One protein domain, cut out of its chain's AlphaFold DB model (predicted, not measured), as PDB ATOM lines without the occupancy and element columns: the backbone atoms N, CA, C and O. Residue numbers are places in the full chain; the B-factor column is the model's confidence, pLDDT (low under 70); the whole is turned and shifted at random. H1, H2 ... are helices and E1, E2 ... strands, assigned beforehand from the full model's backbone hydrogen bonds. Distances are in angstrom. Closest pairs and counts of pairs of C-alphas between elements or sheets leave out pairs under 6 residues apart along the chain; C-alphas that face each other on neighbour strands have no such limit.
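What this domain is: This is residues 192 to 313 of the 985 residues of the protein "Dimer_Tnp_hAT domain-containing protein" of Pseudogymnoascus sp. VKM F-4515 (FW-2607) (UniProt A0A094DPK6). A small parallel sheet of two strands, E1 and E2, together with H7, makes one end of a body whose larger part is a cluster of crossed helices: H6, H3, H4 and H1, with short H2 and H5 among them. Residues 192 to 201, of which 198 to 201 belong to H1, stick out. The printed part has 122 residues, in the order H1 H2 H3 E1 H4 H5 H6 E2 H7, mostly helix; it is compact, with a radius of gyration of the C-alphas of 14.4 A and spans of 40 by 39 by 23 A.

Where its parts are: Find E1 at residues 244 to 246 and E2 at 295 to 298. H6, residues 276 to 292, runs 23.9 A from C-alpha 276 at (17.394, 29.491, -57.265). H1, 198 to 212, runs 21.4 A from (6.084, 22.223, -36.659); H3, 226 to 236, runs 16.1 A; H4, 258 to 266, runs 13.7 A. Shorter are H2, 218 to 221, H5, 269 to 272, and H7, 299 to 305.

How they stand to each other: In the sheet, N 296 and O 244 are 2.8 A apart, within hydrogen-bond range. E1, H4 H5 H6, E2 form a strand-helix-strand unit, parallel neighbour strands with helices between. H7 touches no helix; its C-alpha 301 is 7.8 A from C-alpha 246, the closest in E1. H6 touches H3 with residues 284 to 289 alone, at a steep tilt of 63 degrees (closest C-alphas Ile 233 and Ala 285, 6.5 A). H3 touches H4 at 47 degrees, steep, opposite ways (Phe 236 and Gly 263, 4.7 A). H2 touches H6 (Ser 219 and Ala 277, 5.4 A), and H5 touches H1 (Arg 206 and Phe 271, 6.4 A). Every O i to N i+4 pair is within range in H1 and H6, but 5 of 7 in H3, 3 of 5 in H4 and 1 of 3 in H7, where 2 of 4 O i to N i+3 pairs are.

The domain as a whole: The C-alphas of Lys 223 and His 300 are farthest apart, 40.9 A. The printed part has no cut, and E1 to H4 is the long link. Confidence is under 70 at residues 192 to 202, 248 to 255 and 309 to 313.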
ATOM      1  N   PHE A 192      16.276  18.643 -30.201       30.83
ATOM      2  CA  PHE A 192      15.157  19.492 -29.761       30.83
ATOM      3  C   PHE A 192      13.833  18.743 -29.565       30.83
ATOM      4  O   PHE A 192      13.149  18.389 -30.525       30.83
ATOM      5  N   ILE A 193      13.394  18.633 -28.307       26.86
ATOM      6  CA  ILE A 193      11.992  18.352 -27.962       26.86
ATOM      7  C   ILE A 193      11.206  19.672 -28.030       26.86
ATOM      8  O   ILE A 193      10.863  20.271 -27.010       26.86
ATOM      9  N   TYR A 194      10.927  20.155 -29.243       35.75
ATOM     10  CA  TYR A 194       9.981  21.257 -29.426       35.75
ATOM     11  C   TYR A 194       8.555  20.760 -29.156       35.75
ATOM     12  O   TYR A 194       7.990  19.999 -29.935       35.75
ATOM     13  N   SER A 195       7.940  21.236 -28.073       33.06
ATOM     14  CA  SER A 195       6.555  20.929 -27.678       33.06
ATOM     15  C   SER A 195       5.483  21.687 -28.487       33.06
ATOM     16  O   SER A 195       4.347  21.836 -28.037       33.06
ATOM     17  N   GLY A 196       5.838  22.189 -29.674       39.75
ATOM     18  CA  GLY A 196       4.997  23.031 -30.527       39.75
ATOM     19  C   GLY A 196       4.737  22.426 -31.907       39.75
ATOM     20  O   GLY A 196       5.482  21.575 -32.386       39.75
ATOM     21  N   ASP A 197       3.677  22.900 -32.561       40.75
ATOM     22  CA  ASP A 197       3.320  22.515 -33.930       40.75
ATOM     23  C   ASP A 197       4.448  22.900 -34.922       40.75
ATOM     24  O   ASP A 197       4.791  24.088 -35.015       40.75
ATOM     25  N   PRO A 198       5.012  21.948 -35.697       47.72
ATOM     26  CA  PRO A 198       6.084  22.223 -36.659       47.72
ATOM     27  C   PRO A 198       5.758  23.325 -37.680       47.72
ATOM     28  O   PRO A 198       6.657  24.041 -38.128       47.72
ATOM     29  N   THR A 199       4.482  23.509 -38.036       58.12
ATOM     30  CA  THR A 199       4.052  24.552 -38.980       58.12
ATOM     31  C   THR A 199       4.186  25.957 -38.391       58.12
ATOM     32  O   THR A 199       4.576  26.891 -39.100       58.12
ATOM     33  N   VAL A 200       3.941  26.107 -37.083       58.56
ATOM     34  CA  VAL A 200       4.082  27.376 -36.351       58.56
ATOM     35  C   VAL A 200       5.557  27.753 -36.232       58.56
ATOM     36  O   VAL A 200       5.921  28.896 -36.512       58.56
ATOM     37  N   ILE A 201       6.410  26.777 -35.906       59.75
ATOM     38  CA  ILE A 201       7.867  26.954 -35.809       59.75
ATOM     39  C   ILE A 201       8.439  27.418 -37.161       59.75
ATOM     40  O   ILE A 201       9.212  28.376 -37.221       59.75
ATOM     41  N   MET A 202       8.002  26.812 -38.274       68.81
ATOM     42  CA  MET A 202       8.468  27.207 -39.607       68.81
ATOM     43  C   MET A 202       8.017  28.602 -40.044       68.81
ATOM     44  O   MET A 202       8.821  29.328 -40.637       68.81
ATOM     45  N   GLU A 203       6.781  29.031 -39.764       74.81
ATOM     46  CA  GLU A 203       6.393  30.411 -40.097       74.81
ATOM     47  C   GLU A 203       7.070  31.436 -39.166       74.81
ATOM     48  O   GLU A 203       7.339  32.558 -39.600       74.81
ATOM     49  N   GLU A 204       7.471  31.060 -37.943       78.19
ATOM     50  CA  GLU A 204       8.315  31.924 -37.109       78.19
ATOM     51  C   GLU A 204       9.737  32.088 -37.676       78.19
ATOM     52  O   GLU A 204      10.226  33.218 -37.775       78.19
ATOM     53  N   HIS A 205      10.389  31.011 -38.124       80.81
ATOM     54  CA  HIS A 205      11.700  31.112 -38.782       80.81
ATOM     55  C   HIS A 205      11.619  31.901 -40.097       80.81
ATOM     56  O   HIS A 205      12.422  32.807 -40.329       80.81
ATOM     57  N   ARG A 206      10.571  31.692 -40.907       81.56
ATOM     58  CA  ARG A 206      10.299  32.517 -42.100       81.56
ATOM     59  C   ARG A 206      10.059  33.989 -41.757       81.56
ATOM     60  O   ARG A 206      10.480  34.866 -42.514       81.56
ATOM     61  N   ARG A 207       9.414  34.290 -40.624       84.44
ATOM     62  CA  ARG A 207       9.244  35.659 -40.107       84.44
ATOM     63  C   ARG A 207      10.591  36.277 -39.714       84.44
ATOM     64  O   ARG A 207      10.843  37.409 -40.125       84.44
ATOM     65  N   LYS A 208      11.454  35.551 -38.988       87.75
ATOM     66  CA  LYS A 208      12.823  35.982 -38.625       87.75
ATOM     67  C   LYS A 208      13.667  36.276 -39.873       87.75
ATOM     68  O   LYS A 208      14.179  37.385 -40.012       87.75
ATOM     69  N   VAL A 209      13.695  35.365 -40.852       89.88
ATOM     70  CA  VAL A 209      14.386  35.574 -42.141       89.88
ATOM     71  C   VAL A 209      13.856  36.808 -42.880       89.88
ATOM     72  O   VAL A 209      14.639  37.678 -43.259       89.88
ATOM     73  N   ARG A 210      12.531  36.967 -43.038       89.19
ATOM     74  CA  ARG A 210      11.959  38.179 -43.664       89.19
ATOM     75  C   ARG A 210      12.318  39.457 -42.898       89.19
ATOM     76  O   ARG A 210      12.496  40.493 -43.531       89.19
ATOM     77  N   GLN A 211      12.417  39.409 -41.568       90.62
ATOM     78  CA  GLN A 211      12.801  40.547 -40.727       90.62
ATOM     79  C   GLN A 211      14.261  40.960 -40.981       90.62
ATOM     80  O   GLN A 211      14.497  42.129 -41.297       90.62
ATOM     81  N   MET A 212      15.206  40.011 -40.966       92.12
ATOM     82  CA  MET A 212      16.618  40.255 -41.306       92.12
ATOM     83  C   MET A 212      16.792  40.784 -42.740       92.12
ATOM     84  O   MET A 212      17.508  41.757 -42.969       92.12
ATOM     85  N   LEU A 213      16.051  40.233 -43.709       92.00
ATOM     86  CA  LEU A 213      16.050  40.680 -45.112       92.00
ATOM     87  C   LEU A 213      15.274  41.999 -45.358       92.00
ATOM     88  O   LEU A 213      14.920  42.323 -46.497       92.00
ATOM     89  N   GLY A 214      14.998  42.790 -44.314       88.19
ATOM     90  CA  GLY A 214      14.399  44.125 -44.426       88.19
ATOM     91  C   GLY A 214      12.916  44.119 -44.813       88.19
ATOM     92  O   GLY A 214      12.462  44.980 -45.568       88.19
ATOM     93  N   GLY A 215      12.167  43.123 -44.337       87.81
ATOM     94  CA  GLY A 215      10.747  42.903 -44.631       87.81
ATOM     95  C   GLY A 215      10.471  42.200 -45.966       87.81
ATOM     96  O   GLY A 215       9.310  42.099 -46.362       87.81
ATOM     97  N   LYS A 216      11.505  41.737 -46.682       88.00
ATOM     98  CA  LYS A 216      11.381  41.122 -48.015       88.00
ATOM     99  C   LYS A 216      11.481  39.596 -47.957       88.00
ATOM    100  O   LYS A 216      12.293  39.076 -47.197       88.00
ATOM    101  N   PRO A 217      10.729  38.854 -48.793       88.69
ATOM    102  CA  PRO A 217      11.019  37.444 -49.026       88.69
ATOM    103  C   PRO A 217      12.323  37.286 -49.842       88.69
ATOM    104  O   PRO A 217      12.635  38.172 -50.648       88.69
ATOM    105  N   PRO A 218      13.045  36.155 -49.718       90.38
ATOM    106  CA  PRO A 218      14.268  35.857 -50.480       90.38
ATOM    107  C   PRO A 218      14.143  36.123 -51.993       90.38
ATOM    108  O   PRO A 218      14.963  36.832 -52.579       90.38
ATOM    109  N   SER A 219      13.038  35.686 -52.605       88.56
ATOM    110  CA  SER A 219      12.731  35.867 -54.032       88.56
ATOM    111  C   SER A 219      12.424  37.315 -54.462       88.56
ATOM    112  O   SER A 219      12.344  37.608 -55.661       88.56
ATOM    113  N   GLU A 220      12.281  38.264 -53.531       90.31
ATOM    114  CA  GLU A 220      12.323  39.706 -53.817       90.31
ATOM    115  C   GLU A 220      13.675  40.323 -53.433       90.31
ATOM    116  O   GLU A 220      14.212  41.131 -54.189       90.31
ATOM    117  N   PHE A 221      14.258  39.909 -52.307       93.06
ATOM    118  CA  PHE A 221      15.555  40.386 -51.828       93.06
ATOM    119  C   PHE A 221      16.690  40.129 -52.837       93.06
ATOM    120  O   PHE A 221      17.508  41.019 -53.081       93.06
ATOM    121  N   ILE A 222      16.682  38.981 -53.529       93.50
ATOM    122  CA  ILE A 222      17.625  38.659 -54.616       93.50
ATOM    123  C   ILE A 222      17.636  39.713 -55.742       93.50
ATOM    124  O   ILE A 222      18.653  39.895 -56.408       93.50
ATOM    125  N   LYS A 223      16.545  40.469 -55.942       93.44
ATOM    126  CA  LYS A 223      16.429  41.498 -56.997       93.44
ATOM    127  C   LYS A 223      17.180  42.794 -56.657       93.44
ATOM    128  O   LYS A 223      17.297  43.673 -57.511       93.44
ATOM    129  N   LEU A 224      17.686  42.936 -55.429       93.12
ATOM    130  CA  LEU A 224      18.550  44.048 -55.034       93.12
ATOM    131  C   LEU A 224      19.964  43.892 -55.638       93.12
ATOM    132  O   LEU A 224      20.429  42.766 -55.826       93.12
ATOM    133  N   PRO A 225      20.691  44.999 -55.902       94.25
ATOM    134  CA  PRO A 225      22.098  44.939 -56.294       94.25
ATOM    135  C   PRO A 225      22.936  44.199 -55.247       94.25
ATOM    136  O   PRO A 225      22.764  44.447 -54.054       94.25
ATOM    137  N   ILE A 226      23.873  43.354 -55.690       92.19
ATOM    138  CA  ILE A 226      24.670  42.482 -54.808       92.19
ATOM    139  C   ILE A 226      25.317  43.238 -53.639       92.19
ATOM    140  O   ILE A 226      25.215  42.789 -52.505       92.19
ATOM    141  N   THR A 227      25.864  44.436 -53.863       92.94
ATOM    142  CA  THR A 227      26.453  45.261 -52.794       92.94
ATOM    143  C   THR A 227      25.470  45.565 -51.663       92.94
ATOM    144  O   THR A 227      25.855  45.481 -50.504       92.94
ATOM    145  N   LYS A 228      24.196  45.840 -51.976       93.31
ATOM    146  CA  LYS A 228      23.141  46.066 -50.976       93.31
ATOM    147  C   LYS A 228      22.674  44.780 -50.300       93.31
ATOM    148  O   LYS A 228      22.293  44.829 -49.137       93.31
ATOM    149  N   ARG A 229      22.699  43.642 -51.006       93.56
ATOM    150  CA  ARG A 229      22.403  42.335 -50.396       93.56
ATOM    151  C   ARG A 229      23.453  41.998 -49.346       93.56
ATOM    152  O   ARG A 229      23.107  41.769 -48.195       93.56
ATOM    153  N   GLN A 230      24.727  42.076 -49.726       92.88
ATOM    154  CA  GLN A 230      25.844  41.829 -48.821       92.88
ATOM    155  C   GLN A 230      25.880  42.827 -47.648       92.88
ATOM    156  O   GLN A 230      26.171  42.426 -46.531       92.88
ATOM    157  N   GLU A 231      25.551  44.109 -47.857       92.81
ATOM    158  CA  GLU A 231      25.467  45.119 -46.779       92.81
ATOM    159  C   GLU A 231      24.391  44.802 -45.722       92.81
ATOM    160  O   GLU A 231      24.554  45.159 -44.558       92.81
ATOM    161  N   VAL A 232      23.290  44.149 -46.108       92.19
ATOM    162  CA  VAL A 232      22.265  43.681 -45.159       92.19
ATOM    163  C   VAL A 232      22.699  42.372 -44.502       92.19
ATOM    164  O   VAL A 232      22.634  42.267 -43.284       92.19
ATOM    165  N   ILE A 233      23.195  41.411 -45.289       91.88
ATOM    166  CA  ILE A 233      23.605  40.086 -44.803       91.88
ATOM    167  C   ILE A 233      24.766  40.177 -43.793       91.88
ATOM    168  O   ILE A 233      24.722  39.506 -42.768       91.88
ATOM    169  N   ARG A 234      25.769  41.043 -44.024       93.06
ATOM    170  CA  ARG A 234      26.917  41.231 -43.108       93.06
ATOM    171  C   ARG A 234      26.506  41.529 -41.668       93.06
ATOM    172  O   ARG A 234      27.156  41.043 -40.757       93.06
ATOM    173  N   ARG A 235      25.425  42.289 -41.467       90.56
ATOM    174  CA  ARG A 235      24.976  42.755 -40.141       90.56
ATOM    175  C   ARG A 235      24.576  41.619 -39.199       90.56
ATOM    176  O   ARG A 235      24.605  41.821 -37.999       90.56
ATOM    177  N   PHE A 236      24.226  40.464 -39.761       90.12
ATOM    178  CA  PHE A 236      23.837  39.259 -39.030       90.12
ATOM    179  C   PHE A 236      24.872  38.131 -39.177       90.12
ATOM    180  O   PHE A 236      24.655  37.035 -38.695       90.12
ATOM    181  N   LEU A 237      25.988  38.343 -39.889       91.69
ATOM    182  CA  LEU A 237      26.957  37.275 -40.190       91.69
ATOM    183  C   LEU A 237      28.427  37.681 -40.048       91.69
ATOM    184  O   LEU A 237      29.287  36.852 -40.332       91.69
ATOM    185  N   VAL A 238      28.754  38.917 -39.659       92.12
ATOM    186  CA  VAL A 238      30.144  39.382 -39.519       92.12
ATOM    187  C   VAL A 238      30.341  40.166 -38.227       92.12
ATOM    188  O   VAL A 238      29.744  41.223 -38.038       92.12
ATOM    189  N   LYS A 239      31.267  39.692 -37.388       88.56
ATOM    190  CA  LYS A 239      31.875  40.478 -36.310       88.56
ATOM    191  C   LYS A 239      33.062  41.262 -36.874       88.56
ATOM    192  O   LYS A 239      34.025  40.668 -37.358       88.56
ATOM    193  N   GLU A 240      32.999  42.595 -36.838       78.69
ATOM    194  CA  GLU A 240      34.076  43.446 -37.382       78.69
ATOM    195  C   GLU A 240      35.293  43.538 -36.435       78.69
ATOM    196  O   GLU A 240      36.429  43.413 -36.898       78.69
ATOM    197  N   ASP A 241      35.057  43.684 -35.124       79.38
ATOM    198  CA  ASP A 241      36.088  43.917 -34.088       79.38
ATOM    199  C   ASP A 241      36.378  42.698 -33.170       79.38
ATOM    200  O   ASP A 241      37.261  42.770 -32.313       79.38
ATOM    201  N   ASP A 242      35.676  41.572 -33.345       83.19
ATOM    202  CA  ASP A 242      35.773  40.362 -32.504       83.19
ATOM    203  C   ASP A 242      35.839  39.069 -33.354       83.19
ATOM    204  O   ASP A 242      35.813  39.115 -34.586       83.19
ATOM    205  N   TYR A 243      35.967  37.902 -32.718       87.06
ATOM    206  CA  TYR A 243      35.890  36.591 -33.362       87.06
ATOM    207  C   TYR A 243      34.534  35.896 -33.158       87.06
ATOM    208  O   TYR A 243      33.879  36.016 -32.122       87.06
ATOM    209  N   VAL A 244      34.148  35.083 -34.141       87.56
ATOM    210  CA  VAL A 244      33.114  34.058 -33.961       87.56
ATOM    211  C   VAL A 244      33.719  32.925 -33.134       87.56
ATOM    212  O   VAL A 244      34.821  32.448 -33.435       87.56
ATOM    213  N   GLN A 245      33.037  32.528 -32.065       85.62
ATOM    214  CA  GLN A 245      33.390  31.356 -31.267       85.62
ATOM    215  C   GLN A 245      32.701  30.124 -31.844       85.62
ATOM    216  O   GLN A 245      31.577  30.232 -32.316       85.62
ATOM    217  N   ILE A 246      33.425  29.004 -31.844       85.00
ATOM    218  CA  ILE A 246      32.948  27.674 -32.227       85.00
ATOM    219  C   ILE A 246      33.406  26.727 -31.112       85.00
ATOM    220  O   ILE A 246      34.573  26.308 -31.063       85.00
ATOM    221  N   GLU A 247      32.511  26.476 -30.163       72.06
ATOM    222  CA  GLU A 247      32.764  25.670 -28.964       72.06
ATOM    223  C   GLU A 247      31.988  24.334 -28.987       72.06
ATOM    224  O   GLU A 247      31.381  23.948 -29.982       72.06
ATOM    225  N   GLU A 248      32.083  23.560 -27.907       65.00
ATOM    226  CA  GLU A 248      31.462  22.237 -27.798       65.00
ATOM    227  C   GLU A 248      29.983  22.355 -27.406       65.00
ATOM    228  O   GLU A 248      29.676  22.902 -26.348       65.00
ATOM    229  N   GLY A 249      29.080  21.841 -28.252       56.78
ATOM    230  CA  GLY A 249      27.629  22.012 -28.085       56.78
ATOM    231  C   GLY A 249      27.099  23.383 -28.527       56.78
ATOM    232  O   GLY A 249      26.024  23.787 -28.094       56.78
ATOM    233  N   ASP A 250      27.858  24.102 -29.359       63.72
ATOM    234  CA  ASP A 250      27.522  25.413 -29.938       63.72
ATOM    235  C   ASP A 250      26.567  25.276 -31.145       63.72
ATOM    236  O   ASP A 250      26.855  25.742 -32.250       63.72
ATOM    237  N   ASP A 251      25.452  24.563 -30.950       62.69
ATOM    238  CA  ASP A 251      24.406  24.417 -31.970       62.69
ATOM    239  C   ASP A 251      23.848  25.815 -32.331       62.69
ATOM    240  O   ASP A 251      23.602  26.651 -31.458       62.69
ATOM    241  N   ASP A 252      23.672  26.080 -33.630       61.56
ATOM    242  CA  ASP A 252      23.183  27.349 -34.198       61.56
ATOM    243  C   ASP A 252      23.971  28.629 -33.778       61.56
ATOM    244  O   ASP A 252      23.408  29.721 -33.696       61.56
ATOM    245  N   ASP A 253      25.292  28.518 -33.544       64.94
ATOM    246  CA  ASP A 253      26.203  29.600 -33.092       64.94
ATOM    247  C   ASP A 253      25.795  30.244 -31.731       64.94
ATOM    248  O   ASP A 253      26.156  31.396 -31.453       64.94
ATOM    249  N   PHE A 254      25.059  29.528 -30.866       60.88
ATOM    250  CA  PHE A 254      24.470  30.019 -29.605       60.88
ATOM    251  C   PHE A 254      25.424  30.770 -28.650       60.88
ATOM    252  O   PHE A 254      24.986  31.704 -27.974       60.88
ATOM    253  N   PHE A 255      26.719  30.433 -28.581       66.12
ATOM    254  CA  PHE A 255      27.692  31.141 -27.726       66.12
ATOM    255  C   PHE A 255      28.189  32.483 -28.307       66.12
ATOM    256  O   PHE A 255      29.106  33.108 -27.754       66.12
ATOM    257  N   ASN A 256      27.608  32.947 -29.416       78.38
ATOM    258  CA  ASN A 256      27.886  34.244 -30.030       78.38
ATOM    259  C   ASN A 256      26.820  35.300 -29.671       78.38
ATOM    260  O   ASN A 256      25.915  35.080 -28.874       78.38
ATOM    261  N   GLU A 257      26.970  36.509 -30.215       77.38
ATOM    262  CA  GLU A 257      26.008  37.597 -30.011       77.38
ATOM    263  C   GLU A 257      24.708  37.324 -30.788       77.38
ATOM    264  O   GLU A 257      24.741  36.686 -31.841       77.38
ATOM    265  N   GLU A 258      23.571  37.830 -30.293       73.75
ATOM    266  CA  GLU A 258      22.230  37.490 -30.803       73.75
ATOM    267  C   GLU A 258      22.080  37.694 -32.325       73.75
ATOM    268  O   GLU A 258      21.471  36.860 -32.993       73.75
ATOM    269  N   ASP A 259      22.678  38.749 -32.890       77.50
ATOM    270  CA  ASP A 259      22.652  39.011 -34.337       77.50
ATOM    271  C   ASP A 259      23.359  37.915 -35.164       77.50
ATOM    272  O   ASP A 259      22.931  37.646 -36.285       77.50
ATOM    273  N   ILE A 260      24.401  37.260 -34.625       83.75
ATOM    274  CA  ILE A 260      25.124  36.153 -35.283       83.75
ATOM    275  C   ILE A 260      24.336  34.845 -35.168       83.75
ATOM    276  O   ILE A 260      24.137  34.172 -36.177       83.75
ATOM    277  N   ALA A 261      23.827  34.522 -33.974       77.06
ATOM    278  CA  ALA A 261      23.029  33.313 -33.752       77.06
ATOM    279  C   ALA A 261      21.710  33.342 -34.557       77.06
ATOM    280  O   ALA A 261      21.348  32.373 -35.219       77.06
ATOM    281  N   GLN A 262      21.012  34.488 -34.614       80.44
ATOM    282  CA  GLN A 262      19.866  34.648 -35.526       80.44
ATOM    283  C   GLN A 262      20.277  34.568 -37.005       80.44
ATOM    284  O   GLN A 262      19.487  34.126 -37.845       80.44
ATOM    285  N   GLY A 263      21.503  34.990 -37.323       84.75
ATOM    286  CA  GLY A 263      22.082  34.967 -38.657       84.75
ATOM    287  C   GLY A 263      22.242  33.580 -39.266       84.75
ATOM    288  O   GLY A 263      22.194  33.478 -40.495       84.75
ATOM    289  N   ASP A 264      22.354  32.517 -38.461       85.19
ATOM    290  CA  ASP A 264      22.467  31.144 -38.967       85.19
ATOM    291  C   ASP A 264      21.366  30.800 -39.983       85.19
ATOM    292  O   ASP A 264      21.646  30.240 -41.045       85.19
ATOM    293  N   LEU A 265      20.130  31.248 -39.735       88.12
ATOM    294  CA  LEU A 265      18.986  31.002 -40.618       88.12
ATOM    295  C   LEU A 265      19.218  31.503 -42.062       88.12
ATOM    296  O   LEU A 265      18.550  31.048 -42.989       88.12
ATOM    297  N   LEU A 266      20.152  32.441 -42.276       90.31
ATOM    298  CA  LEU A 266      20.551  32.948 -43.595       90.31
ATOM    299  C   LEU A 266      21.556  32.032 -44.323       90.31
ATOM    300  O   LEU A 266      21.733  32.174 -45.535       90.31
ATOM    301  N   ARG A 267      22.216  31.111 -43.606       89.06
ATOM    302  CA  ARG A 267      23.177  30.120 -44.124       89.06
ATOM    303  C   ARG A 267      22.523  28.819 -44.600       89.06
ATOM    304  O   ARG A 267      23.184  28.059 -45.307       89.06
ATOM    305  N   GLN A 268      21.269  28.551 -44.236       86.19
ATOM    306  CA  GLN A 268      20.598  27.281 -44.537       86.19
ATOM    307  C   GLN A 268      19.608  27.387 -45.708       86.19
ATOM    308  O   GLN A 268      18.723  28.251 -45.720       86.19
ATOM    309  N   GLU A 269      19.680  26.461 -46.672       85.00
ATOM    310  CA  GLU A 269      18.731  26.417 -47.806       85.00
ATOM    311  C   GLU A 269      17.292  26.118 -47.347       85.00
ATOM    312  O   GLU A 269      16.333  26.565 -47.972       85.00
ATOM    313  N   TYR A 270      17.129  25.440 -46.207       83.00
ATOM    314  CA  TYR A 270      15.829  25.107 -45.617       83.00
ATOM    315  C   TYR A 270      14.993  26.348 -45.235       83.00
ATOM    316  O   TYR A 270      13.792  26.399 -45.512       83.00
ATOM    317  N   PHE A 271      15.622  27.385 -44.669       85.12
ATOM    318  CA  PHE A 271      14.937  28.617 -44.251       85.12
ATOM    319  C   PHE A 271      14.912  29.701 -45.338       85.12
ATOM    320  O   PHE A 271      13.935  30.450 -45.447       85.12
ATOM    321  N   MET A 272      15.958  29.772 -46.165       83.81
ATOM    322  CA  MET A 272      16.066  30.736 -47.270       83.81
ATOM    323  C   MET A 272      15.309  30.306 -48.535       83.81
ATOM    324  O   MET A 272      14.991  31.154 -49.370       83.81
ATOM    325  N   GLY A 273      14.979  29.018 -48.652       81.94
ATOM    326  CA  GLY A 273      14.261  28.410 -49.767       81.94
ATOM    327  C   GLY A 273      15.177  27.615 -50.701       81.94
ATOM    328  O   GLY A 273      16.245  28.075 -51.093       81.94
ATOM    329  N   ASP A 274      14.706  26.442 -51.130       77.69
ATOM    330  CA  ASP A 274      15.389  25.589 -52.114       77.69
ATOM    331  C   ASP A 274      15.231  26.115 -53.568       77.69
ATOM    332  O   ASP A 274      15.656  25.466 -54.522       77.69
ATOM    333  N   ASP A 275      14.645  27.303 -53.777       84.44
ATOM    334  CA  ASP A 275      14.600  27.943 -55.097       84.44
ATOM    335  C   ASP A 275      15.949  28.588 -55.471       84.44
ATOM    336  O   ASP A 275      16.807  28.852 -54.628       84.44
ATOM    337  N   GLU A 276      16.153  28.873 -56.761       87.06
ATOM    338  CA  GLU A 276      17.394  29.491 -57.265       87.06
ATOM    339  C   GLU A 276      17.724  30.837 -56.585       87.06
ATOM    340  O   GLU A 276      18.878  31.267 -56.583       87.06
ATOM    341  N   ALA A 277      16.729  31.518 -56.000       88.06
ATOM    342  CA  ALA A 277      16.947  32.735 -55.228       88.06
ATOM    343  C   ALA A 277      17.510  32.429 -53.833       88.06
ATOM    344  O   ALA A 277      18.530  33.010 -53.463       88.06
ATOM    345  N   GLY A 278      16.883  31.526 -53.076       88.25
ATOM    346  CA  GLY A 278      17.338  31.110 -51.751       88.25
ATOM    347  C   GLY A 278      18.717  30.455 -51.795       88.25
ATOM    348  O   GLY A 278      19.619  30.922 -51.100       88.25
ATOM    349  N   LYS A 279      18.940  29.498 -52.707       88.00
ATOM    350  CA  LYS A 279      20.254  28.861 -52.939       88.00
ATOM    351  C   LYS A 279      21.367  29.875 -53.235       88.00
ATOM    352  O   LYS A 279      22.452  29.823 -52.651       88.00
ATOM    353  N   GLN A 280      21.107  30.851 -54.111       90.12
ATOM    354  CA  GLN A 280      22.083  31.900 -54.433       90.12
ATOM    355  C   GLN A 280      22.345  32.847 -53.246       90.12
ATOM    356  O   GLN A 280      23.475  33.309 -53.079       90.12
ATOM    357  N   LEU A 281      21.339  33.128 -52.411       92.06
ATOM    358  CA  LEU A 281      21.503  33.954 -51.210       92.06
ATOM    359  C   LEU A 281      22.252  33.222 -50.092       92.06
ATOM    360  O   LEU A 281      23.138  33.825 -49.497       92.06
ATOM    361  N   VAL A 282      21.972  31.937 -49.862       90.62
ATOM    362  CA  VAL A 282      22.721  31.072 -48.931       90.62
ATOM    363  C   VAL A 282      24.193  31.006 -49.319       90.62
ATOM    364  O   VAL A 282      25.079  31.197 -48.488       90.62
ATOM    365  N   LYS A 283      24.470  30.831 -50.612       89.44
ATOM    366  CA  LYS A 283      25.830  30.850 -51.149       89.44
ATOM    367  C   LYS A 283      26.535  32.192 -50.934       89.44
ATOM    368  O   LYS A 283      27.729  32.201 -50.652       89.44
ATOM    369  N   GLU A 284      25.825  33.316 -51.040       91.94
ATOM    370  CA  GLU A 284      26.356  34.643 -50.693       91.94
ATOM    371  C   GLU A 284      26.564  34.807 -49.175       91.94
ATOM    372  O   GLU A 284      27.575  35.375 -48.765       91.94
ATOM    373  N   ALA A 285      25.665  34.268 -48.348       92.69
ATOM    374  CA  ALA A 285      25.727  34.304 -46.889       92.69
ATOM    375  C   ALA A 285      26.900  33.488 -46.324       92.69
ATOM    376  O   ALA A 285      27.759  34.059 -45.649       92.69
ATOM    377  N   ARG A 286      27.011  32.195 -46.668       90.31
ATOM    378  CA  ARG A 286      28.145  31.342 -46.264       90.31
ATOM    379  C   ARG A 286      29.482  31.920 -46.766       90.31
ATOM    380  O   ARG A 286      30.472  31.900 -46.039       90.31
ATOM    381  N   GLN A 287      29.523  32.516 -47.968       90.81
ATOM    382  CA  GLN A 287      30.726  33.202 -48.470       90.81
ATOM    383  C   GLN A 287      31.131  34.420 -47.632       90.81
ATOM    384  O   GLN A 287      32.319  34.571 -47.363       90.81
ATOM    385  N   ILE A 288      30.186  35.272 -47.222       93.00
ATOM    386  CA  ILE A 288      30.464  36.407 -46.327       93.00
ATOM    387  C   ILE A 288      30.968  35.889 -44.977       93.00
ATOM    388  O   ILE A 288      32.068  36.249 -44.560       93.00
ATOM    389  N   TYR A 289      30.198  35.006 -44.339       92.94
ATOM    390  CA  TYR A 289      30.479  34.501 -42.999       92.94
ATOM    391  C   TYR A 289      31.883  33.889 -42.902       92.94
ATOM    392  O   TYR A 289      32.690  34.329 -42.083       92.94
ATOM    393  N   TYR A 290      32.239  32.945 -43.781       92.75
ATOM    394  CA  TYR A 290      33.552  32.298 -43.708       92.75
ATOM    395  C   TYR A 290      34.710  33.175 -44.205       92.75
ATOM    396  O   TYR A 290      35.820  33.059 -43.684       92.75
ATOM    397  N   ALA A 291      34.493  34.057 -45.187       92.25
ATOM    398  CA  ALA A 291      35.585  34.844 -45.766       92.25
ATOM    399  C   ALA A 291      35.890  36.158 -45.030       92.25
ATOM    400  O   ALA A 291      36.989  36.686 -45.218       92.25
ATOM    401  N   GLU A 292      34.947  36.698 -44.252       94.12
ATOM    402  CA  GLU A 292      35.080  38.014 -43.613       94.12
ATOM    403  C   GLU A 292      35.292  37.942 -42.091       94.12
ATOM    404  O   GLU A 292      35.988  38.805 -41.560       94.12
ATOM    405  N   ASN A 293      34.826  36.903 -41.386       94.12
ATOM    406  CA  ASN A 293      35.078  36.744 -39.945       94.12
ATOM    407  C   ASN A 293      36.534  36.381 -39.591       94.12
ATOM    408  O   ASN A 293      37.391  36.110 -40.440       94.12
ATOM    409  N   MET A 294      36.805  36.367 -38.285       93.62
ATOM    410  CA  MET A 294      37.858  35.563 -37.672       93.62
ATOM    411  C   MET A 294      37.207  34.506 -36.779       93.62
ATOM    412  O   MET A 294      36.360  34.843 -35.960       93.62
ATOM    413  N   PHE A 295      37.602  33.245 -36.927       93.75
ATOM    414  CA  PHE A 295      37.049  32.133 -36.149       93.75
ATOM    415  C   PHE A 295      37.967  31.748 -35.001       93.75
ATOM    416  O   PHE A 295      39.189  31.758 -35.162       93.75
ATOM    417  N   THR A 296      37.388  31.328 -33.880       93.12
ATOM    418  CA  THR A 296      38.112  30.624 -32.824       93.12
ATOM    419  C   THR A 296      37.457  29.276 -32.548       93.12
ATOM    420  O   THR A 296      36.317  29.237 -32.104       93.12
ATOM    421  N   VAL A 297      38.189  28.189 -32.805       91.06
ATOM    422  CA  VAL A 297      37.675  26.807 -32.848       91.06
ATOM    423  C   VAL A 297      38.511  25.915 -31.924       91.06
ATOM    424  O   VAL A 297      39.741  26.023 -31.928       91.06
ATOM    425  N   ARG A 298      37.903  25.010 -31.146       87.69
ATOM    426  CA  ARG A 298      38.659  23.959 -30.427       87.69
ATOM    427  C   ARG A 298      39.240  22.929 -31.399       87.69
ATOM    428  O   ARG A 298      38.598  22.593 -32.388       87.69
ATOM    429  N   SER A 299      40.427  22.375 -31.121       88.62
ATOM    430  CA  SER A 299      41.087  21.452 -32.064       88.62
ATOM    431  C   SER A 299      40.226  20.239 -32.426       88.62
ATOM    432  O   SER A 299      40.097  19.931 -33.605       88.62
ATOM    433  N   HIS A 300      39.573  19.612 -31.443       81.31
ATOM    434  CA  HIS A 300      38.727  18.436 -31.668       81.31
ATOM    435  C   HIS A 300      37.448  18.752 -32.467       81.31
ATOM    436  O   HIS A 300      36.960  17.879 -33.176       81.31
ATOM    437  N   TRP A 301      36.962  20.002 -32.447       82.38
ATOM    438  CA  TRP A 301      35.843  20.469 -33.282       82.38
ATOM    439  C   TRP A 301      36.252  20.885 -34.699       82.38
ATOM    440  O   TRP A 301      35.392  21.093 -35.555       82.38
ATOM    441  N   LEU A 302      37.554  20.964 -34.995       85.44
ATOM    442  CA  LEU A 302      38.032  21.395 -36.309       85.44
ATOM    443  C   LEU A 302      37.576  20.458 -37.443       85.44
ATOM    444  O   LEU A 302      37.480  20.917 -38.577       85.44
ATOM    445  N   CYS A 303      37.271  19.182 -37.163       78.75
ATOM    446  CA  CYS A 303      36.744  18.257 -38.174       78.75
ATOM    447  C   CYS A 303      35.280  18.488 -38.551       78.75
ATOM    448  O   CYS A 303      34.943  18.302 -39.717       78.75
ATOM    449  N   GLU A 304      34.435  18.949 -37.628       78.50
ATOM    450  CA  GLU A 304      33.044  19.280 -37.959       78.50
ATOM    451  C   GLU A 304      32.925  20.716 -38.479       78.50
ATOM    452  O   GLU A 304      32.239  20.945 -39.474       78.50
ATOM    453  N   PHE A 305      33.711  21.657 -37.933       85.06
ATOM    454  CA  PHE A 305      33.827  23.015 -38.478       85.06
ATOM    455  C   PHE A 305      34.183  23.008 -39.973       85.06
ATOM    456  O   PHE A 305      33.541  23.697 -40.756       85.06
ATOM    457  N   VAL A 306      35.167  22.199 -40.390       82.31
ATOM    458  CA  VAL A 306      35.613  22.098 -41.797       82.31
ATOM    459  C   VAL A 306      34.542  21.527 -42.745       82.31
ATOM    460  O   VAL A 306      34.632  21.759 -43.951       82.31
ATOM    461  N   ARG A 307      33.529  20.816 -42.233       74.19
ATOM    462  CA  ARG A 307      32.483  20.169 -43.046       74.19
ATOM    463  C   ARG A 307      31.269  21.052 -43.333       74.19
ATOM    464  O   ARG A 307      30.608  20.818 -44.345       74.19
ATOM    465  N   ASP A 308      30.984  22.035 -42.474       71.19
ATOM    466  CA  ASP A 308      29.835  22.951 -42.606       71.19
ATOM    467  C   ASP A 308      28.496  22.202 -42.811       71.19
ATOM    468  O   ASP A 308      27.705  22.475 -43.722       71.19
ATOM    469  N   THR A 309      28.277  21.186 -41.968       63.94
ATOM    470  CA  THR A 309      27.068  20.347 -41.953       63.94
ATOM    471  C   THR A 309      25.954  21.028 -41.149       63.94
ATOM    472  O   THR A 309      25.580  20.566 -40.074       63.94
ATOM    473  N   LEU A 310      25.431  22.143 -41.663       66.88
ATOM    474  CA  LEU A 310      24.228  22.782 -41.112       66.88
ATOM    475  C   LEU A 310      23.001  21.860 -41.252       66.88
ATOM    476  O   LEU A 310      23.046  20.851 -41.960       66.88
ATOM    477  N   ALA A 311      21.868  22.221 -40.641       54.62
ATOM    478  CA  ALA A 311      20.666  21.376 -40.619       54.62
ATOM    479  C   ALA A 311      19.996  21.138 -41.998       54.62
ATOM    480  O   ALA A 311      19.056  20.351 -42.093       54.62
ATOM    481  N   ASP A 312      20.501  21.739 -43.087       58.62
ATOM    482  CA  ASP A 312      20.156  21.351 -44.463       58.62
ATOM    483  C   ASP A 312      20.904  20.100 -44.978       58.62
ATOM    484  O   ASP A 312      20.607  19.618 -46.075       58.62
ATOM    485  N   GLY A 313      21.837  19.547 -44.192       59.75
ATOM    486  CA  GLY A 313      22.534  18.283 -44.454       59.75
ATOM    487  C   GLY A 313      23.482  18.312 -45.658       59.75
ATOM    488  O   GLY A 313      23.919  17.256 -46.117       59.75
TER     489      GLY A 313